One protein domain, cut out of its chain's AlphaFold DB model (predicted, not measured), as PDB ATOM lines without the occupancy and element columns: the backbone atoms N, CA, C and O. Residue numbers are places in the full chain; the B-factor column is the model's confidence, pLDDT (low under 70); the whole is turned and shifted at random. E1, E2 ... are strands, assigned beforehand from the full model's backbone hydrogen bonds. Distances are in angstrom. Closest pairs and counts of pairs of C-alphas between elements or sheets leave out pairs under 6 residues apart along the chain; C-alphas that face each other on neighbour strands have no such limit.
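What this domain is: This is residues 3 to 117 of the 248 residues of an uncharacterized protein of Nitrosopumilus sp (UniProt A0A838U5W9). A long, narrow row of antiparallel two-stranded ribbons strung end to end: E1 with E9 at one end, then E2 with E8, then the long bending pair E3 and E7 with short E4 beside E3, and the small hairpin E5 and E6 toward the far end. The strands from E1 to E5 lead out along this row and those from E6 to E9 lead back, and the first and last printed C-alphas are 6.3 A apart. The printed part has 115 residues, with nine named strands, E1 to E9 in order, and no named helix; it is all strand by class, though 51 of the 115 residues are in named strands. The sheets are E4 - E3 - E7, E1 - E9, E2 - E8 and E5 - E6, each antiparallel. The whole is only just loose, close to extended, with a radius of gyration of the C-alphas of 20.0 A and spans of 61 by 31 by 20 A.

Where its parts are: E1, residues 3 to 8, begins at C-alpha 3 (-42.268, 5.079, -104.190) and is 15.3 A long. E2, residues 17 to 22, is 16.0 A long. E3, residues 31 to 39, is 22.8 A long and bends by 59 degrees at residue 34. E4 is residues 44 to 46, E5 residues 57 to 59 and E6 residues 64 to 66. E7, residues 73 to 81, is 22.9 A long, begins at C-alpha 73 (-59.418, 7.362, -67.143) and bends by 64 degrees at residue 77. E8, residues 92 to 97, is 17.2 A long. E9, residues 111 to 116, is 16.0 A long and ends at C-alpha 116 (-37.602, 4.863, -106.869).

How they stand to each other: E1 and E9 are antiparallel at 147 degrees, with N 6 and O 113 2.9 A apart. E2 and E8 are antiparallel at 151 degrees, with N 20 and O 94 at 2.7 A. E2 and E3 are only just apart, their closest C-alphas 8.3 A from each other. E3 and E7 are antiparallel at 152 degrees, with N 36 and O 76 at 2.8 A. Residues 79 to 80 of E7 also pair, antiparallel, with residues 87 to 88. E4 forms a hairpin with E3 at 112 degrees, with N 46 and O 37 at 2.8 A. The closest C-alphas of E4 and E5 are those of Asn 46 and Cys 59, 6.3 A apart. E5 and E6 form a hairpin at 147 degrees, with N 59 and O 64 at 2.9 A.

The domain as a whole: The C-alphas farthest apart are those of Cys 12 and Pro 53, at 61.5 A. The printed part has no cut. The link from E8 to E9, residues 98 to 110, is long. The mean pLDDT of the printed part is 87.4, and residues 47 to 55 are under 70.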
ATOM      1  N   ILE A   3     -41.675   5.747-105.360       93.94
ATOM      2  CA  ILE A   3     -42.268   5.079-104.190       93.94
ATOM      3  C   ILE A   3     -42.610   6.090-103.092       93.94
ATOM      4  O   ILE A   3     -43.621   5.941-102.411       93.94
ATOM      5  N   GLY A   4     -41.755   7.087-102.870       94.44
ATOM      6  CA  GLY A   4     -41.880   7.996-101.734       94.44
ATOM      7  C   GLY A   4     -40.569   8.700-101.414       94.44
ATOM      8  O   GLY A   4     -39.623   8.635-102.192       94.44
ATOM      9  N   GLN A   5     -40.498   9.325-100.242       94.06
ATOM     10  CA  GLN A   5     -39.285   9.964 -99.736       94.06
ATOM     11  C   GLN A   5     -38.709   9.209 -98.547       94.06
ATOM     12  O   GLN A   5     -39.435   8.610 -97.754       94.06
ATOM     13  N   THR A   6     -37.389   9.266 -98.411       94.25
ATOM     14  CA  THR A   6     -36.668   8.687 -97.277       94.25
ATOM     15  C   THR A   6     -35.663   9.695 -96.718       94.25
ATOM     16  O   THR A   6     -35.097  10.482 -97.482       94.25
ATOM     17  N   PRO A   7     -35.418   9.701 -95.395       94.94
ATOM     18  CA  PRO A   7     -34.345  10.494 -94.817       94.94
ATOM     19  C   PRO A   7     -32.972   9.977 -95.268       94.94
ATOM     20  O   PRO A   7     -32.716   8.772 -95.304       94.94
ATOM     21  N   ALA A   8     -32.074  10.909 -95.562       95.88
ATOM     22  CA  ALA A   8     -30.686  10.673 -95.918       95.88
ATOM     23  C   ALA A   8     -29.742  11.472 -95.013       95.88
ATOM     24  O   ALA A   8     -30.092  12.516 -94.452       95.88
ATOM     25  N   CYS A   9     -28.514  10.972 -94.886       96.31
ATOM     26  CA  CYS A   9     -27.466  11.612 -94.109       96.31
ATOM     27  C   CYS A   9     -27.157  13.019 -94.656       96.31
ATOM     28  O   CYS A   9     -26.842  13.139 -95.843       96.31
ATOM     29  N   PRO A  10     -27.139  14.070 -93.813       95.50
ATOM     30  CA  PRO A  10     -26.810  15.423 -94.265       95.50
ATOM     31  C   PRO A  10     -25.379  15.575 -94.783       95.50
ATOM     32  O   PRO A  10     -25.113  16.451 -95.596       95.50
ATOM     33  N   ASN A  11     -24.460  14.720 -94.326       95.75
ATOM     34  CA  ASN A  11     -23.045  14.810 -94.670       95.75
ATOM     35  C   ASN A  11     -22.715  14.144 -96.017       95.75
ATOM     36  O   ASN A  11     -22.004  14.714 -96.836       95.75
ATOM     37  N   CYS A  12     -23.235  12.937 -96.266       95.25
ATOM     38  CA  CYS A  12     -22.875  12.144 -97.454       95.25
ATOM     39  C   CYS A  12     -24.055  11.776 -98.364       95.25
ATOM     40  O   CYS A  12     -23.865  11.046 -99.332       95.25
ATOM     41  N   LYS A  13     -25.275  12.235 -98.049       94.31
ATOM     42  CA  LYS A  13     -26.524  11.927 -98.776       94.31
ATOM     43  C   LYS A  13     -26.886  10.438 -98.846       94.31
ATOM     44  O   LYS A  13     -27.818  10.062 -99.549       94.31
ATOM     45  N   SER A  14     -26.187   9.581 -98.102       94.31
ATOM     46  CA  SER A  14     -26.508   8.157 -98.026       94.31
ATOM     47  C   SER A  14     -27.821   7.930 -97.278       94.31
ATOM     48  O   SER A  14     -28.031   8.494 -96.202       94.31
ATOM     49  N   VAL A  15     -28.669   7.054 -97.817       94.06
ATOM     50  CA  VAL A  15     -29.892   6.551 -97.163       94.06
ATOM     51  C   VAL A  15     -29.609   5.425 -96.162       94.06
ATOM     52  O   VAL A  15     -30.509   4.982 -95.456       94.06
ATOM     53  N   ASN A  16     -28.358   4.958 -96.078       95.38
ATOM     54  CA  ASN A  16     -27.932   3.944 -95.118       95.38
ATOM     55  C   ASN A  16     -27.709   4.582 -93.736       95.38
ATOM     56  O   ASN A  16     -26.576   4.865 -93.323       95.38
ATOM     57  N   ILE A  17     -28.816   4.867 -93.054       95.38
ATOM     58  CA  ILE A  17     -28.844   5.456 -91.717       95.38
ATOM     59  C   ILE A  17     -29.486   4.486 -90.722       95.38
ATOM     60  O   ILE A  17     -30.425   3.766 -91.050       95.38
ATOM     61  N   PHE A  18     -28.982   4.477 -89.494       95.69
ATOM     62  CA  PHE A  18     -29.510   3.686 -88.395       95.69
ATOM     63  C   PHE A  18     -30.358   4.561 -87.469       95.69
ATOM     64  O   PHE A  18     -29.932   5.642 -87.055       95.69
ATOM     65  N   THR A  19     -31.561   4.093 -87.138       95.75
ATOM     66  CA  THR A  19     -32.494   4.790 -86.243       95.75
ATOM     67  C   THR A  19     -32.245   4.372 -84.799       95.75
ATOM     68  O   THR A  19     -32.422   3.216 -84.427       95.75
ATOM     69  N   ASN A  20     -31.884   5.336 -83.961       94.88
ATOM     70  CA  ASN A  20     -31.624   5.157 -82.542       94.88
ATOM     71  C   ASN A  20     -32.806   5.683 -81.725       94.88
ATOM     72  O   ASN A  20     -33.143   6.867 -81.802       94.88
ATOM     73  N   TYR A  21     -33.387   4.823 -80.892       95.62
ATOM     74  CA  TYR A  21     -34.436   5.191 -79.945       95.62
ATOM     75  C   TYR A  21     -33.855   5.375 -78.544       95.62
ATOM     76  O   TYR A  21     -33.099   4.529 -78.068       95.62
ATOM     77  N   PHE A  22     -34.209   6.462 -77.860       95.19
ATOM     78  CA  PHE A  22     -33.657   6.763 -76.540       95.19
ATOM     79  C   PHE A  22     -34.631   7.504 -75.617       95.19
ATOM     80  O   PHE A  22     -35.562   8.187 -76.041       95.19
ATOM     81  N   CYS A  23     -34.386   7.395 -74.312       95.69
ATOM     82  CA  CYS A  23     -35.090   8.141 -73.278       95.69
ATOM     83  C   CYS A  23     -34.668   9.617 -73.301       95.69
ATOM     84  O   CYS A  23     -33.495   9.934 -73.098       95.69
ATOM     85  N   SER A  24     -35.614  10.542 -73.464       93.19
ATOM     86  CA  SER A  24     -35.330  11.985 -73.478       93.19
ATOM     87  C   SER A  24     -34.636  12.481 -72.200       93.19
ATOM     88  O   SER A  24     -33.768  13.353 -72.303       93.19
ATOM     89  N   LYS A  25     -34.966  11.888 -71.039       94.75
ATOM     90  CA  LYS A  25     -34.468  12.269 -69.705       94.75
ATOM     91  C   LYS A  25     -33.017  11.855 -69.447       94.75
ATOM     92  O   LYS A  25     -32.232  12.680 -69.005       94.75
ATOM     93  N   CYS A  26     -32.649  10.600 -69.719       94.94
ATOM     94  CA  CYS A  26     -31.317  10.066 -69.376       94.94
ATOM     95  C   CYS A  26     -30.483   9.586 -70.576       94.94
ATOM     96  O   CYS A  26     -29.377   9.086 -70.388       94.94
ATOM     97  N   LYS A  27     -31.016   9.704 -71.799       94.06
ATOM     98  CA  LYS A  27     -30.408   9.274 -73.074       94.06
ATOM     99  C   LYS A  27     -30.118   7.771 -73.204       94.06
ATOM    100  O   LYS A  27     -29.517   7.357 -74.186       94.06
ATOM    101  N   ASN A  28     -30.590   6.955 -72.263       94.50
ATOM    102  CA  ASN A  28     -30.503   5.499 -72.331       94.50
ATOM    103  C   ASN A  28     -31.404   4.930 -73.440       94.50
ATOM    104  O   ASN A  28     -32.515   5.426 -73.636       94.50
ATOM    105  N   ASN A  29     -30.959   3.877 -74.121       93.25
ATOM    106  CA  ASN A  29     -31.665   3.241 -75.240       93.25
ATOM    107  C   ASN A  29     -32.426   1.959 -74.852       93.25
ATOM    108  O   ASN A  29     -33.025   1.324 -75.714       93.25
ATOM    109  N   THR A  30     -32.441   1.587 -73.567       95.00
ATOM    110  CA  THR A  30     -33.214   0.444 -73.066       95.00
ATOM    111  C   THR A  30     -34.446   0.902 -72.280       95.00
ATOM    112  O   THR A  30     -34.397   1.802 -71.428       95.00
ATOM    113  N   PHE A  31     -35.593   0.321 -72.629       95.06
ATOM    114  CA  PHE A  31     -36.902   0.613 -72.047       95.06
ATOM    115  C   PHE A  31     -37.863  -0.563 -72.276       95.06
ATOM    116  O   PHE A  31     -37.747  -1.285 -73.264       95.06
ATOM    117  N   SER A  32     -38.820  -0.750 -71.367       93.69
ATOM    118  CA  SER A  32     -39.851  -1.794 -71.450       93.69
ATOM    119  C   SER A  32     -41.191  -1.198 -71.872       93.69
ATOM    120  O   SER A  32     -41.594  -0.170 -71.317       93.69
ATOM    121  N   LYS A  33     -41.908  -1.853 -72.792       92.31
ATOM    122  CA  LYS A  33     -43.295  -1.497 -73.115       92.31
ATOM    123  C   LYS A  33     -44.192  -1.804 -71.912       92.31
ATOM    124  O   LYS A  33     -44.116  -2.899 -71.361       92.31
ATOM    125  N   LYS A  34     -45.020  -0.843 -71.507       88.25
ATOM    126  CA  LYS A  34     -45.980  -0.973 -70.406       88.25
ATOM    127  C   LYS A  34     -47.298  -0.305 -70.767       88.25
ATOM    128  O   LYS A  34     -47.349   0.587 -71.611       88.25
ATOM    129  N   GLU A  35     -48.353  -0.758 -70.114       85.50
ATOM    130  CA  GLU A  35     -49.649  -0.101 -70.138       85.50
ATOM    131  C   GLU A  35     -49.748   0.828 -68.927       85.50
ATOM    132  O   GLU A  35     -49.380   0.449 -67.813       85.50
ATOM    133  N   PHE A  36     -50.210   2.049 -69.156       84.69
ATOM    134  CA  PHE A  36     -50.392   3.051 -68.121       84.69
ATOM    135  C   PHE A  36     -51.825   3.564 -68.115       84.69
ATOM    136  O   PHE A  36     -52.508   3.558 -69.137       84.69
ATOM    137  N   ILE A  37     -52.252   4.074 -66.964       83.81
ATOM    138  CA  ILE A  37     -53.568   4.681 -66.793       83.81
ATOM    139  C   ILE A  37     -53.375   6.194 -66.759       83.81
ATOM    140  O   ILE A  37     -52.633   6.709 -65.930       83.81
ATOM    141  N   THR A  38     -54.039   6.920 -67.646       83.56
ATOM    142  CA  THR A  38     -54.044   8.387 -67.659       83.56
ATOM    143  C   THR A  38     -55.327   8.891 -67.027       83.56
ATOM    144  O   THR A  38     -56.408   8.457 -67.418       83.56
ATOM    145  N   HIS A  39     -55.222   9.818 -66.076       86.31
ATOM    146  CA  HIS A  39     -56.387  10.500 -65.511       86.31
ATOM    147  C   HIS A  39     -56.848  11.594 -66.481       86.31
ATOM    148  O   HIS A  39     -56.155  12.602 -66.647       86.31
ATOM    149  N   ILE A  40     -57.996  11.385 -67.133       84.69
ATOM    150  CA  ILE A  40     -58.491  12.217 -68.244       84.69
ATOM    151  C   ILE A  40     -58.596  13.702 -67.859       84.69
ATOM    152  O   ILE A  40     -58.043  14.517 -68.597       84.69
ATOM    153  N   PRO A  41     -59.185  14.084 -66.706       83.75
ATOM    154  CA  PRO A  41     -59.314  15.489 -66.317       83.75
ATOM    155  C   PRO A  41     -57.999  16.279 -66.241       83.75
ATOM    156  O   PRO A  41     -58.012  17.492 -66.412       83.75
ATOM    157  N   CYS A  42     -56.862  15.623 -65.977       82.44
ATOM    158  CA  CYS A  42     -55.568  16.304 -65.815       82.44
ATOM    159  C   CYS A  42     -54.491  15.893 -66.828       82.44
ATOM    160  O   CYS A  42     -53.407  16.475 -66.851       82.44
ATOM    161  N   GLY A  43     -54.742  14.850 -67.620       78.62
ATOM    162  CA  GLY A  43     -53.823  14.330 -68.631       78.62
ATOM    163  C   GLY A  43     -52.527  13.700 -68.103       78.62
ATOM    164  O   GLY A  43     -51.649  13.372 -68.900       78.62
ATOM    165  N   LYS A  44     -52.354  13.526 -66.783       80.25
ATOM    166  CA  LYS A  44     -51.153  12.892 -66.212       80.25
ATOM    167  C   LYS A  44     -51.271  11.371 -66.168       80.25
ATOM    168  O   LYS A  44     -52.324  10.811 -65.866       80.25
ATOM    169  N   ILE A  45     -50.139  10.724 -66.439       73.69
ATOM    170  CA  ILE A  45     -49.968   9.273 -66.414       73.69
ATOM    171  C   ILE A  45     -49.769   8.820 -64.963       73.69
ATOM    172  O   ILE A  45     -48.798   9.221 -64.320       73.69
ATOM    173  N   ASN A  46     -50.656   7.960 -64.468       70.31
ATOM    174  CA  ASN A  46     -50.544   7.296 -63.176       70.31
ATOM    175  C   ASN A  46     -49.865   5.931 -63.358       70.31
ATOM    176  O   ASN A  46     -50.272   5.108 -64.179       70.31
ATOM    177  N   ILE A  47     -48.785   5.718 -62.606       60.56
ATOM    178  CA  ILE A  47     -47.884   4.563 -62.757       60.56
ATOM    179  C   ILE A  47     -48.265   3.430 -61.788       60.56
ATOM    180  O   ILE A  47     -47.962   2.270 -62.053       60.56
ATOM    181  N   ASN A  48     -48.987   3.743 -60.706       57.50
ATOM    182  CA  ASN A  48     -49.299   2.792 -59.644       57.50
ATOM    183  C   ASN A  48     -50.807   2.545 -59.536       57.50
ATOM    184  O   ASN A  48     -51.592   3.479 -59.393       57.50
ATOM    185  N   LYS A  49     -51.191   1.265 -59.537       54.09
ATOM    186  CA  LYS A  49     -52.500   0.795 -59.077       54.09
ATOM    187  C   LYS A  49     -52.463   0.699 -57.549       54.09
ATOM    188  O   LYS A  49     -52.281  -0.390 -57.019       54.09
ATOM    189  N   ILE A  50     -52.566   1.811 -56.825       54.69
ATOM    190  CA  ILE A  50     -52.946   1.703 -55.410       54.69
ATOM    191  C   ILE A  50     -54.466   1.668 -55.410       54.69
ATOM    192  O   ILE A  50     -55.116   2.708 -55.417       54.69
ATOM    193  N   ALA A  51     -55.011   0.456 -55.508       53.22
ATOM    194  CA  ALA A  51     -56.411   0.227 -55.212       53.22
ATOM    195  C   ALA A  51     -56.599   0.511 -53.717       53.22
ATOM    196  O   ALA A  51     -55.981  -0.138 -52.870       53.22
ATOM    197  N   HIS A  52     -57.420   1.508 -53.394       55.84
ATOM    198  CA  HIS A  52     -58.034   1.592 -52.068       55.84
ATOM    199  C   HIS A  52     -58.827   0.283 -51.819       55.84
ATOM    200  O   HIS A  52     -59.162  -0.394 -52.796       55.84
ATOM    201  N   PRO A  53     -59.182  -0.081 -50.570       55.69
ATOM    202  CA  PRO A  53     -60.084  -1.206 -50.287       55.69
ATOM    203  C   PRO A  53     -61.353  -1.283 -51.160       55.69
ATOM    204  O   PRO A  53     -61.886  -2.371 -51.340       55.69
ATOM    205  N   ASP A  54     -61.775  -0.159 -51.753       60.38
ATOM    206  CA  ASP A  54     -62.959  -0.023 -52.612       60.38
ATOM    207  C   ASP A  54     -62.648   0.046 -54.131       60.38
ATOM    208  O   ASP A  54     -63.408   0.646 -54.884       60.38
ATOM    209  N   GLU A  55     -61.502  -0.471 -54.596       67.94
ATOM    210  CA  GLU A  55     -61.092  -0.528 -56.023       67.94
ATOM    211  C   GLU A  55     -60.916   0.826 -56.755       67.94
ATOM    212  O   GLU A  55     -60.676   0.865 -57.966       67.94
ATOM    213  N   LYS A  56     -60.955   1.955 -56.040       72.50
ATOM    214  CA  LYS A  56     -60.749   3.294 -56.622       72.50
ATOM    215  C   LYS A  56     -59.287   3.576 -56.960       72.50
ATOM    216  O   LYS A  56     -58.378   3.199 -56.217       72.50
ATOM    217  N   LEU A  57     -59.072   4.299 -58.060       78.06
ATOM    218  CA  LEU A  57     -57.768   4.793 -58.504       78.06
ATOM    219  C   LEU A  57     -57.497   6.180 -57.914       78.06
ATOM    220  O   LEU A  57     -58.425   6.950 -57.682       78.06
ATOM    221  N   VAL A  58     -56.223   6.521 -57.705       81.19
ATOM    222  CA  VAL A  58     -55.807   7.840 -57.205       81.19
ATOM    223  C   VAL A  58     -54.858   8.523 -58.182       81.19
ATOM    224  O   VAL A  58     -53.866   7.950 -58.635       81.19
ATOM    225  N   CYS A  59     -55.148   9.783 -58.511       81.75
ATOM    226  CA  CYS A  59     -54.251  10.610 -59.309       81.75
ATOM    227  C   CYS A  59     -53.227  11.283 -58.395       81.75
ATOM    228  O   CYS A  59     -53.588  12.187 -57.652       81.75
ATOM    229  N   HIS A  60     -51.941  10.931 -58.484       77.12
ATOM    230  CA  HIS A  60     -50.903  11.535 -57.624       77.12
ATOM    231  C   HIS A  60     -50.612  13.006 -57.966       77.12
ATOM    232  O   HIS A  60     -49.924  13.698 -57.224       77.12
ATOM    233  N   HIS A  61     -51.103  13.486 -59.112       81.44
ATOM    234  CA  HIS A  61     -50.955  14.881 -59.509       81.44
ATOM    235  C   HIS A  61     -52.054  15.778 -58.932       81.44
ATOM    236  O   HIS A  61     -51.773  16.895 -58.516       81.44
ATOM    237  N   CYS A  62     -53.296  15.290 -58.913       83.62
ATOM    238  CA  CYS A  62     -54.457  16.059 -58.455       83.62
ATOM    239  C   CYS A  62     -54.925  15.653 -57.055       83.62
ATOM    240  O   CYS A  62     -55.758  16.339 -56.479       83.62
ATOM    241  N   MET A  63     -54.426  14.527 -56.539       81.44
ATOM    242  CA  MET A  63     -54.862  13.876 -55.300       81.44
ATOM    243  C   MET A  63     -56.368  13.556 -55.284       81.44
ATOM    244  O   MET A  63     -56.999  13.537 -54.234       81.44
ATOM    245  N   VAL A  64     -56.943  13.297 -56.466       82.44
ATOM    246  CA  VAL A  64     -58.361  12.950 -56.659       82.44
ATOM    247  C   VAL A  64     -58.504  11.443 -56.829       82.44
ATOM    248  O   VAL A  64     -57.745  10.832 -57.590       82.44
ATOM    249  N   TYR A  65     -59.492  10.871 -56.141       84.94
ATOM    250  CA  TYR A  65     -59.939   9.496 -56.343       84.94
ATOM    251  C   TYR A  65     -60.960   9.428 -57.474       84.94
ATOM    252  O   TYR A  65     -61.857  10.269 -57.539       84.94
ATOM    253  N   TYR A  66     -60.836   8.429 -58.338       82.56
ATOM    254  CA  TYR A  66     -61.707   8.246 -59.494       82.56
ATOM    255  C   TYR A  66     -61.927   6.761 -59.797       82.56
ATOM    256  O   TYR A  66     -61.137   5.899 -59.393       82.56
ATOM    257  N   ASP A  67     -63.013   6.467 -60.501       81.88
ATOM    258  CA  ASP A  67     -63.384   5.114 -60.892       81.88
ATOM    259  C   ASP A  67     -62.673   4.727 -62.195       81.88
ATOM    260  O   ASP A  67     -62.355   5.567 -63.044       81.88
ATOM    261  N   ASN A  68     -62.443   3.429 -62.392       79.25
ATOM    262  CA  ASN A  68     -61.865   2.916 -63.633       79.25
ATOM    263  C   ASN A  68     -62.906   2.899 -64.770       79.25
ATOM    264  O   ASN A  68     -63.371   1.840 -65.195       79.25
ATOM    265  N   ARG A  69     -63.319   4.084 -65.228       82.62
ATOM    266  CA  ARG A  69     -64.343   4.276 -66.261       82.62
ATOM    267  C   ARG A  69     -63.874   5.231 -67.363       82.62
ATOM    268  O   ARG A  69     -63.120   6.162 -67.076       82.62
ATOM    269  N   PRO A  70     -64.365   5.078 -68.609       81.62
ATOM    270  CA  PRO A  70     -63.880   5.853 -69.756       81.62
ATOM    271  C   PRO A  70     -64.019   7.376 -69.639       81.62
ATOM    272  O   PRO A  70     -63.331   8.099 -70.351       81.62
ATOM    273  N   SER A  71     -64.905   7.881 -68.774       84.00
ATOM    274  CA  SER A  71     -65.058   9.319 -68.517       84.00
ATOM    275  C   SER A  71     -63.974   9.899 -67.603       84.00
ATOM    276  O   SER A  71     -63.788  11.111 -67.580       84.00
ATOM    277  N   GLU A  72     -63.266   9.060 -66.841       80.38
ATOM    278  CA  GLU A  72     -62.310   9.490 -65.811       80.38
ATOM    279  C   GLU A  72     -60.885   9.006 -66.084       80.38
ATOM    280  O   GLU A  72     -59.916   9.685 -65.724       80.38
ATOM    281  N   CYS A  73     -60.727   7.882 -66.787       82.31
ATOM    282  CA  CYS A  73     -59.418   7.362 -67.143       82.31
ATOM    283  C   CYS A  73     -59.342   6.717 -68.526       82.31
ATOM    284  O   CYS A  73     -60.306   6.161 -69.048       82.31
ATOM    285  N   SER A  74     -58.138   6.760 -69.093       83.94
ATOM    286  CA  SER A  74     -57.800   6.129 -70.365       83.94
ATOM    287  C   SER A  74     -56.567   5.248 -70.211       83.94
ATOM    288  O   SER A  74     -55.587   5.635 -69.570       83.94
ATOM    289  N   HIS A  75     -56.614   4.068 -70.817       84.12
ATOM    290  CA  HIS A  75     -55.486   3.156 -70.895       84.12
ATOM    291  C   HIS A  75     -54.616   3.515 -72.097       84.12
ATOM    292  O   HIS A  75     -55.091   3.557 -73.231       84.12
ATOM    293  N   ILE A  76     -53.332   3.771 -71.852       85.25
ATOM    294  CA  ILE A  76     -52.368   4.111 -72.897       85.25
ATOM    295  C   ILE A  76     -51.203   3.128 -72.884       85.25
ATOM    296  O   ILE A  76     -50.651   2.784 -71.840       85.25
ATOM    297  N   SER A  77     -50.783   2.694 -74.068       87.62
ATOM    298  CA  SER A  77     -49.502   2.009 -74.219       87.62
ATOM    299  C   SER A  77     -48.371   3.032 -74.218       87.62
ATOM    300  O   SER A  77     -48.449   4.062 -74.884       87.62
ATOM    301  N   GLY A  78     -47.289   2.731 -73.511       90.12
ATOM    302  CA  GLY A  78     -46.071   3.524 -73.553       90.12
ATOM    303  C   GLY A  78     -44.851   2.710 -73.154       90.12
ATOM    304  O   GLY A  78     -44.848   1.479 -73.176       90.12
ATOM    305  N   PHE A  79     -43.800   3.416 -72.767       92.56
ATOM    306  CA  PHE A  79     -42.513   2.856 -72.406       92.56
ATOM    307  C   PHE A  79     -42.054   3.403 -71.059       92.56
ATOM    308  O   PHE A  79     -42.293   4.567 -70.730       92.56
ATOM    309  N   GLN A  80     -41.363   2.564 -70.294       92.38
ATOM    310  CA  GLN A  80     -40.652   2.961 -69.085       92.38
ATOM    311  C   GLN A  80     -39.156   2.726 -69.278       92.38
ATOM    312  O   GLN A  80     -38.740   1.628 -69.655       92.38
ATOM    313  N   CYS A  81     -38.342   3.753 -69.033       95.06
ATOM    314  CA  CYS A  81     -36.889   3.625 -69.084       95.06
ATOM    315  C   CYS A  81     -36.382   2.735 -67.950       95.06
ATOM    316  O   CYS A  81     -36.650   3.023 -66.792       95.06
ATOM    317  N   THR A  82     -35.562   1.736 -68.271       95.06
ATOM    318  CA  THR A  82     -34.971   0.815 -67.283       95.06
ATOM    319  C   THR A  82     -33.913   1.464 -66.388       95.06
ATOM    320  O   THR A  82     -33.564   0.907 -65.357       95.06
ATOM    321  N   LYS A  83     -33.373   2.625 -66.785       95.62
ATOM    322  CA  LYS A  83     -32.296   3.316 -66.058       95.62
ATOM    323  C   LYS A  83     -32.789   4.399 -65.096       95.62
ATOM    324  O   LYS A  83     -32.130   4.665 -64.100       95.62
ATOM    325  N   CYS A  84     -33.872   5.098 -65.433       93.94
ATOM    326  CA  CYS A  84     -34.328   6.277 -64.673       93.94
ATOM    327  C   CYS A  84     -35.830   6.283 -64.375       93.94
ATOM    328  O   CYS A  84     -36.361   7.323 -63.981       93.94
ATOM    329  N   ASP A  85     -36.510   5.175 -64.681       90.25
ATOM    330  CA  ASP A  85     -37.945   4.935 -64.489       90.25
ATOM    331  C   ASP A  85     -38.893   5.942 -65.146       90.25
ATOM    332  O   ASP A  85     -40.108   5.872 -64.962       90.25
ATOM    333  N   ASN A  86     -38.364   6.850 -65.969       90.56
ATOM    334  CA  ASN A  86     -39.163   7.826 -66.687       90.56
ATOM    335  C   ASN A  86     -40.109   7.134 -67.667       90.56
ATOM    336  O   ASN A  86     -39.670   6.303 -68.469       90.56
ATOM    337  N   THR A  87     -41.374   7.537 -67.640       88.56
ATOM    338  CA  THR A  87     -42.419   7.036 -68.530       88.56
ATOM    339  C   THR A  87     -42.648   7.997 -69.692       88.56
ATOM    340  O   THR A  87     -42.521   9.216 -69.558       88.56
ATOM    341  N   PHE A  88     -42.911   7.449 -70.874       89.31
ATOM    342  CA  PHE A  88     -43.147   8.217 -72.097       89.31
ATOM    343  C   PHE A  88     -43.943   7.385 -73.103       89.31
ATOM    344  O   PHE A  88     -43.812   6.168 -73.152       89.31
ATOM    345  N   THR A  89     -44.765   8.034 -73.926       88.69
ATOM    346  CA  THR A  89     -45.550   7.351 -74.972       88.69
ATOM    347  C   THR A  89     -44.709   7.026 -76.201       88.69
ATOM    348  O   THR A  89     -44.884   5.970 -76.799       88.69
ATOM    349  N   HIS A  90     -43.743   7.888 -76.530       91.19
ATOM    350  CA  HIS A  90     -42.845   7.719 -77.669       91.19
ATOM    351  C   HIS A  90     -41.389   7.959 -77.247       91.19
ATOM    352  O   HIS A  90     -41.108   8.974 -76.596       91.19
ATOM    353  N   PRO A  91     -40.451   7.051 -77.572       94.44
ATOM    354  CA  PRO A  91     -39.028   7.319 -77.395       94.44
ATOM    355  C   PRO A  91     -38.585   8.484 -78.287       94.44
ATOM    356  O   PRO A  91     -39.142   8.724 -79.357       94.44
ATOM    357  N   SER A  92     -37.545   9.194 -77.862       95.44
ATOM    358  CA  SER A  92     -36.868  10.155 -78.730       95.44
ATOM    359  C   SER A  92     -36.072   9.425 -79.808       95.44
ATOM    360  O   SER A  92     -35.571   8.327 -79.568       95.44
ATOM    361  N   ILE A  93     -35.952  10.048 -80.979       95.81
ATOM    362  CA  ILE A  93     -35.315   9.460 -82.158       95.81
ATOM    363  C   ILE A  93     -34.091  10.292 -82.543       95.81
ATOM    364  O   ILE A  93     -34.159  11.519 -82.601       95.81
ATOM    365  N   SER A  94     -32.977   9.622 -82.814       95.56
ATOM    366  CA  SER A  94     -31.807  10.189 -83.491       95.56
ATOM    367  C   SER A  94     -31.279   9.199 -84.518       95.56
ATOM    368  O   SER A  94     -31.556   8.010 -84.433       95.56
ATOM    369  N   TYR A  95     -30.465   9.659 -85.450       96.62
ATOM    370  CA  TYR A  95     -29.921   8.850 -86.529       96.62
ATOM    371  C   TYR A  95     -28.395   8.823 -86.473       96.62
ATOM    372  O   TYR A  95     -27.773   9.781 -86.016       96.62
ATOM    373  N   SER A  96     -27.797   7.738 -86.947       96.12
ATOM    374  CA  SER A  96     -26.364   7.626 -87.246       96.12
ATOM    375  C   SER A  96     -26.190   7.140 -88.684       96.12
ATOM    376  O   SER A  96     -27.064   6.465 -89.223       96.12
ATOM    377  N   CYS A  97     -25.111   7.529 -89.359       96.62
ATOM    378  CA  CYS A  97     -24.873   7.146 -90.750       96.62
ATOM    379  C   CYS A  97     -23.842   6.025 -90.831       96.62
ATOM    380  O   CYS A  97     -22.683   6.237 -90.490       96.62
ATOM    381  N   ASN A  98     -24.230   4.880 -91.393       95.06
ATOM    382  CA  ASN A  98     -23.333   3.734 -91.571       95.06
ATOM    383  C   ASN A  98     -22.303   3.942 -92.697       95.06
ATOM    384  O   ASN A  98     -21.361   3.171 -92.823       95.06
ATOM    385  N   ASN A  99     -22.502   4.948 -93.558       95.50
ATOM    386  CA  ASN A  99     -21.630   5.208 -94.706       95.50
ATOM    387  C   ASN A  99     -20.469   6.160 -94.381       95.50
ATOM    388  O   ASN A  99     -19.379   6.001 -94.912       95.50
ATOM    389  N   CYS A 100     -20.705   7.178 -93.547       95.50
ATOM    390  CA  CYS A 100     -19.686   8.179 -93.196       95.50
ATOM    391  C   CYS A 100     -19.415   8.279 -91.691       95.50
ATOM    392  O   CYS A 100     -18.709   9.188 -91.268       95.50
ATOM    393  N   ASN A 101     -19.989   7.372 -90.895       92.50
ATOM    394  CA  ASN A 101     -19.824   7.282 -89.441       92.50
ATOM    395  C   ASN A 101     -20.165   8.575 -88.684       92.50
ATOM    396  O   ASN A 101     -19.691   8.799 -87.575       92.50
ATOM    397  N   VAL A 102     -20.993   9.446 -89.274       93.69
ATOM    398  CA  VAL A 102     -21.557  10.583 -88.547       93.69
ATOM    399  C   VAL A 102     -22.571  10.047 -87.555       93.69
ATOM    400  O   VAL A 102     -23.611   9.499 -87.940       93.69
ATOM    401  N   ASP A 103     -22.276  10.253 -86.281       90.06
ATOM    402  CA  ASP A 103     -23.149   9.873 -85.188       90.06
ATOM    403  C   ASP A 103     -24.124  10.993 -84.831       90.06
ATOM    404  O   ASP A 103     -23.785  12.174 -84.803       90.06
ATOM    405  N   LYS A 104     -25.345  10.583 -84.485       89.19
ATOM    406  CA  LYS A 104     -26.342  11.379 -83.765       89.19
ATOM    407  C   LYS A 104     -26.728  12.709 -84.433       89.19
ATOM    408  O   LYS A 104     -26.389  13.793 -83.967       89.19
ATOM    409  N   PHE A 105     -27.583  12.614 -85.444       95.00
ATOM    410  CA  PHE A 105     -28.351  13.734 -86.002       95.00
ATOM    411  C   PHE A 105     -29.860  13.511 -85.830       95.00
ATOM    412  O   PHE A 105     -30.303  12.418 -85.481       95.00
ATOM    413  N   PHE A 106     -30.668  14.551 -86.027       95.06
ATOM    414  CA  PHE A 106     -32.117  14.510 -85.798       95.06
ATOM    415  C   PHE A 106     -32.894  14.669 -87.098       95.06
ATOM    416  O   PHE A 106     -32.335  15.066 -88.116       95.06
ATOM    417  N   VAL A 107     -34.200  14.391 -87.052       92.81
ATOM    418  CA  VAL A 107     -35.095  14.498 -88.217       92.81
ATOM    419  C   VAL A 107     -35.039  15.882 -88.875       92.81
ATOM    420  O   VAL A 107     -35.055  15.980 -90.091       92.81
ATOM    421  N   ASN A 108     -34.853  16.949 -88.095       93.12
ATOM    422  CA  ASN A 108     -34.744  18.317 -88.618       93.12
ATOM    423  C   ASN A 108     -33.452  18.570 -89.413       93.12
ATOM    424  O   ASN A 108     -33.330  19.597 -90.071       93.12
ATOM    425  N   ASN A 109     -32.475  17.668 -89.322       93.44
ATOM    426  CA  ASN A 109     -31.182  17.780 -89.985       93.44
ATOM    427  C   ASN A 109     -31.024  16.780 -91.137       93.44
ATOM    428  O   ASN A 109     -29.944  16.718 -91.711       93.44
ATOM    429  N   VAL A 110     -32.033  15.966 -91.455       94.00
ATOM    430  CA  VAL A 110     -31.936  15.004 -92.565       94.00
ATOM    431  C   VAL A 110     -32.161  15.697 -93.904       94.00
ATOM    432  O   VAL A 110     -32.851  16.711 -93.989       94.00
ATOM    433  N   ILE A 111     -31.612  15.113 -94.964       95.12
ATOM    434  CA  ILE A 111     -31.978  15.469 -96.337       95.12
ATOM    435  C   ILE A 111     -33.081  14.510 -96.776       95.12
ATOM    436  O   ILE A 111     -32.931  13.301 -96.623       95.12
ATOM    437  N   TRP A 112     -34.175  15.024 -97.329       95.00
ATOM    438  CA  TRP A 112     -35.213  14.189 -97.933       95.00
ATOM    439  C   TRP A 112     -34.823  13.854 -99.369       95.00
ATOM    440  O   TRP A 112     -34.549  14.758-100.158       95.00
ATOM    441  N   VAL A 113     -34.764  12.563 -99.692       94.56
ATOM    442  CA  VAL A 113     -34.458  12.085-101.047       94.56
ATOM    443  C   VAL A 113     -35.592  11.222-101.575       94.56
ATOM    444  O   VAL A 113     -36.170  10.419-100.836       94.56
ATOM    445  N   ASP A 114     -35.893  11.386-102.860       95.00
ATOM    446  CA  ASP A 114     -36.900  10.596-103.558       95.00
ATOM    447  C   ASP A 114     -36.394   9.168-103.793       95.00
ATOM    448  O   ASP A 114     -35.263   8.938-104.230       95.00
ATOM    449  N   LEU A 115     -37.249   8.194-103.499       91.12
ATOM    450  CA  LEU A 115     -36.981   6.770-103.613       91.12
ATOM    451  C   LEU A 115     -37.743   6.200-104.809       91.12
ATOM    452  O   LEU A 115     -38.957   6.378-104.936       91.12
ATOM    453  N   PHE A 116     -37.039   5.463-105.663       89.81
ATOM    454  CA  PHE A 116     -37.602   4.863-106.869       89.81
ATOM    455  C   PHE A 116     -37.542   3.337-106.808       89.81
ATOM    456  O   PHE A 116     -36.549   2.748-106.379       89.81
ATOM    457  N   ARG A 117     -38.606   2.686-107.284       85.81
ATOM    458  CA  ARG A 117     -38.629   1.260-107.603       85.81
ATOM    459  C   ARG A 117     -38.257   1.065-109.054       85.81
ATOM    460  O   ARG A 117     -38.872   1.670-109.938       85.81
TER     461      ARG A 117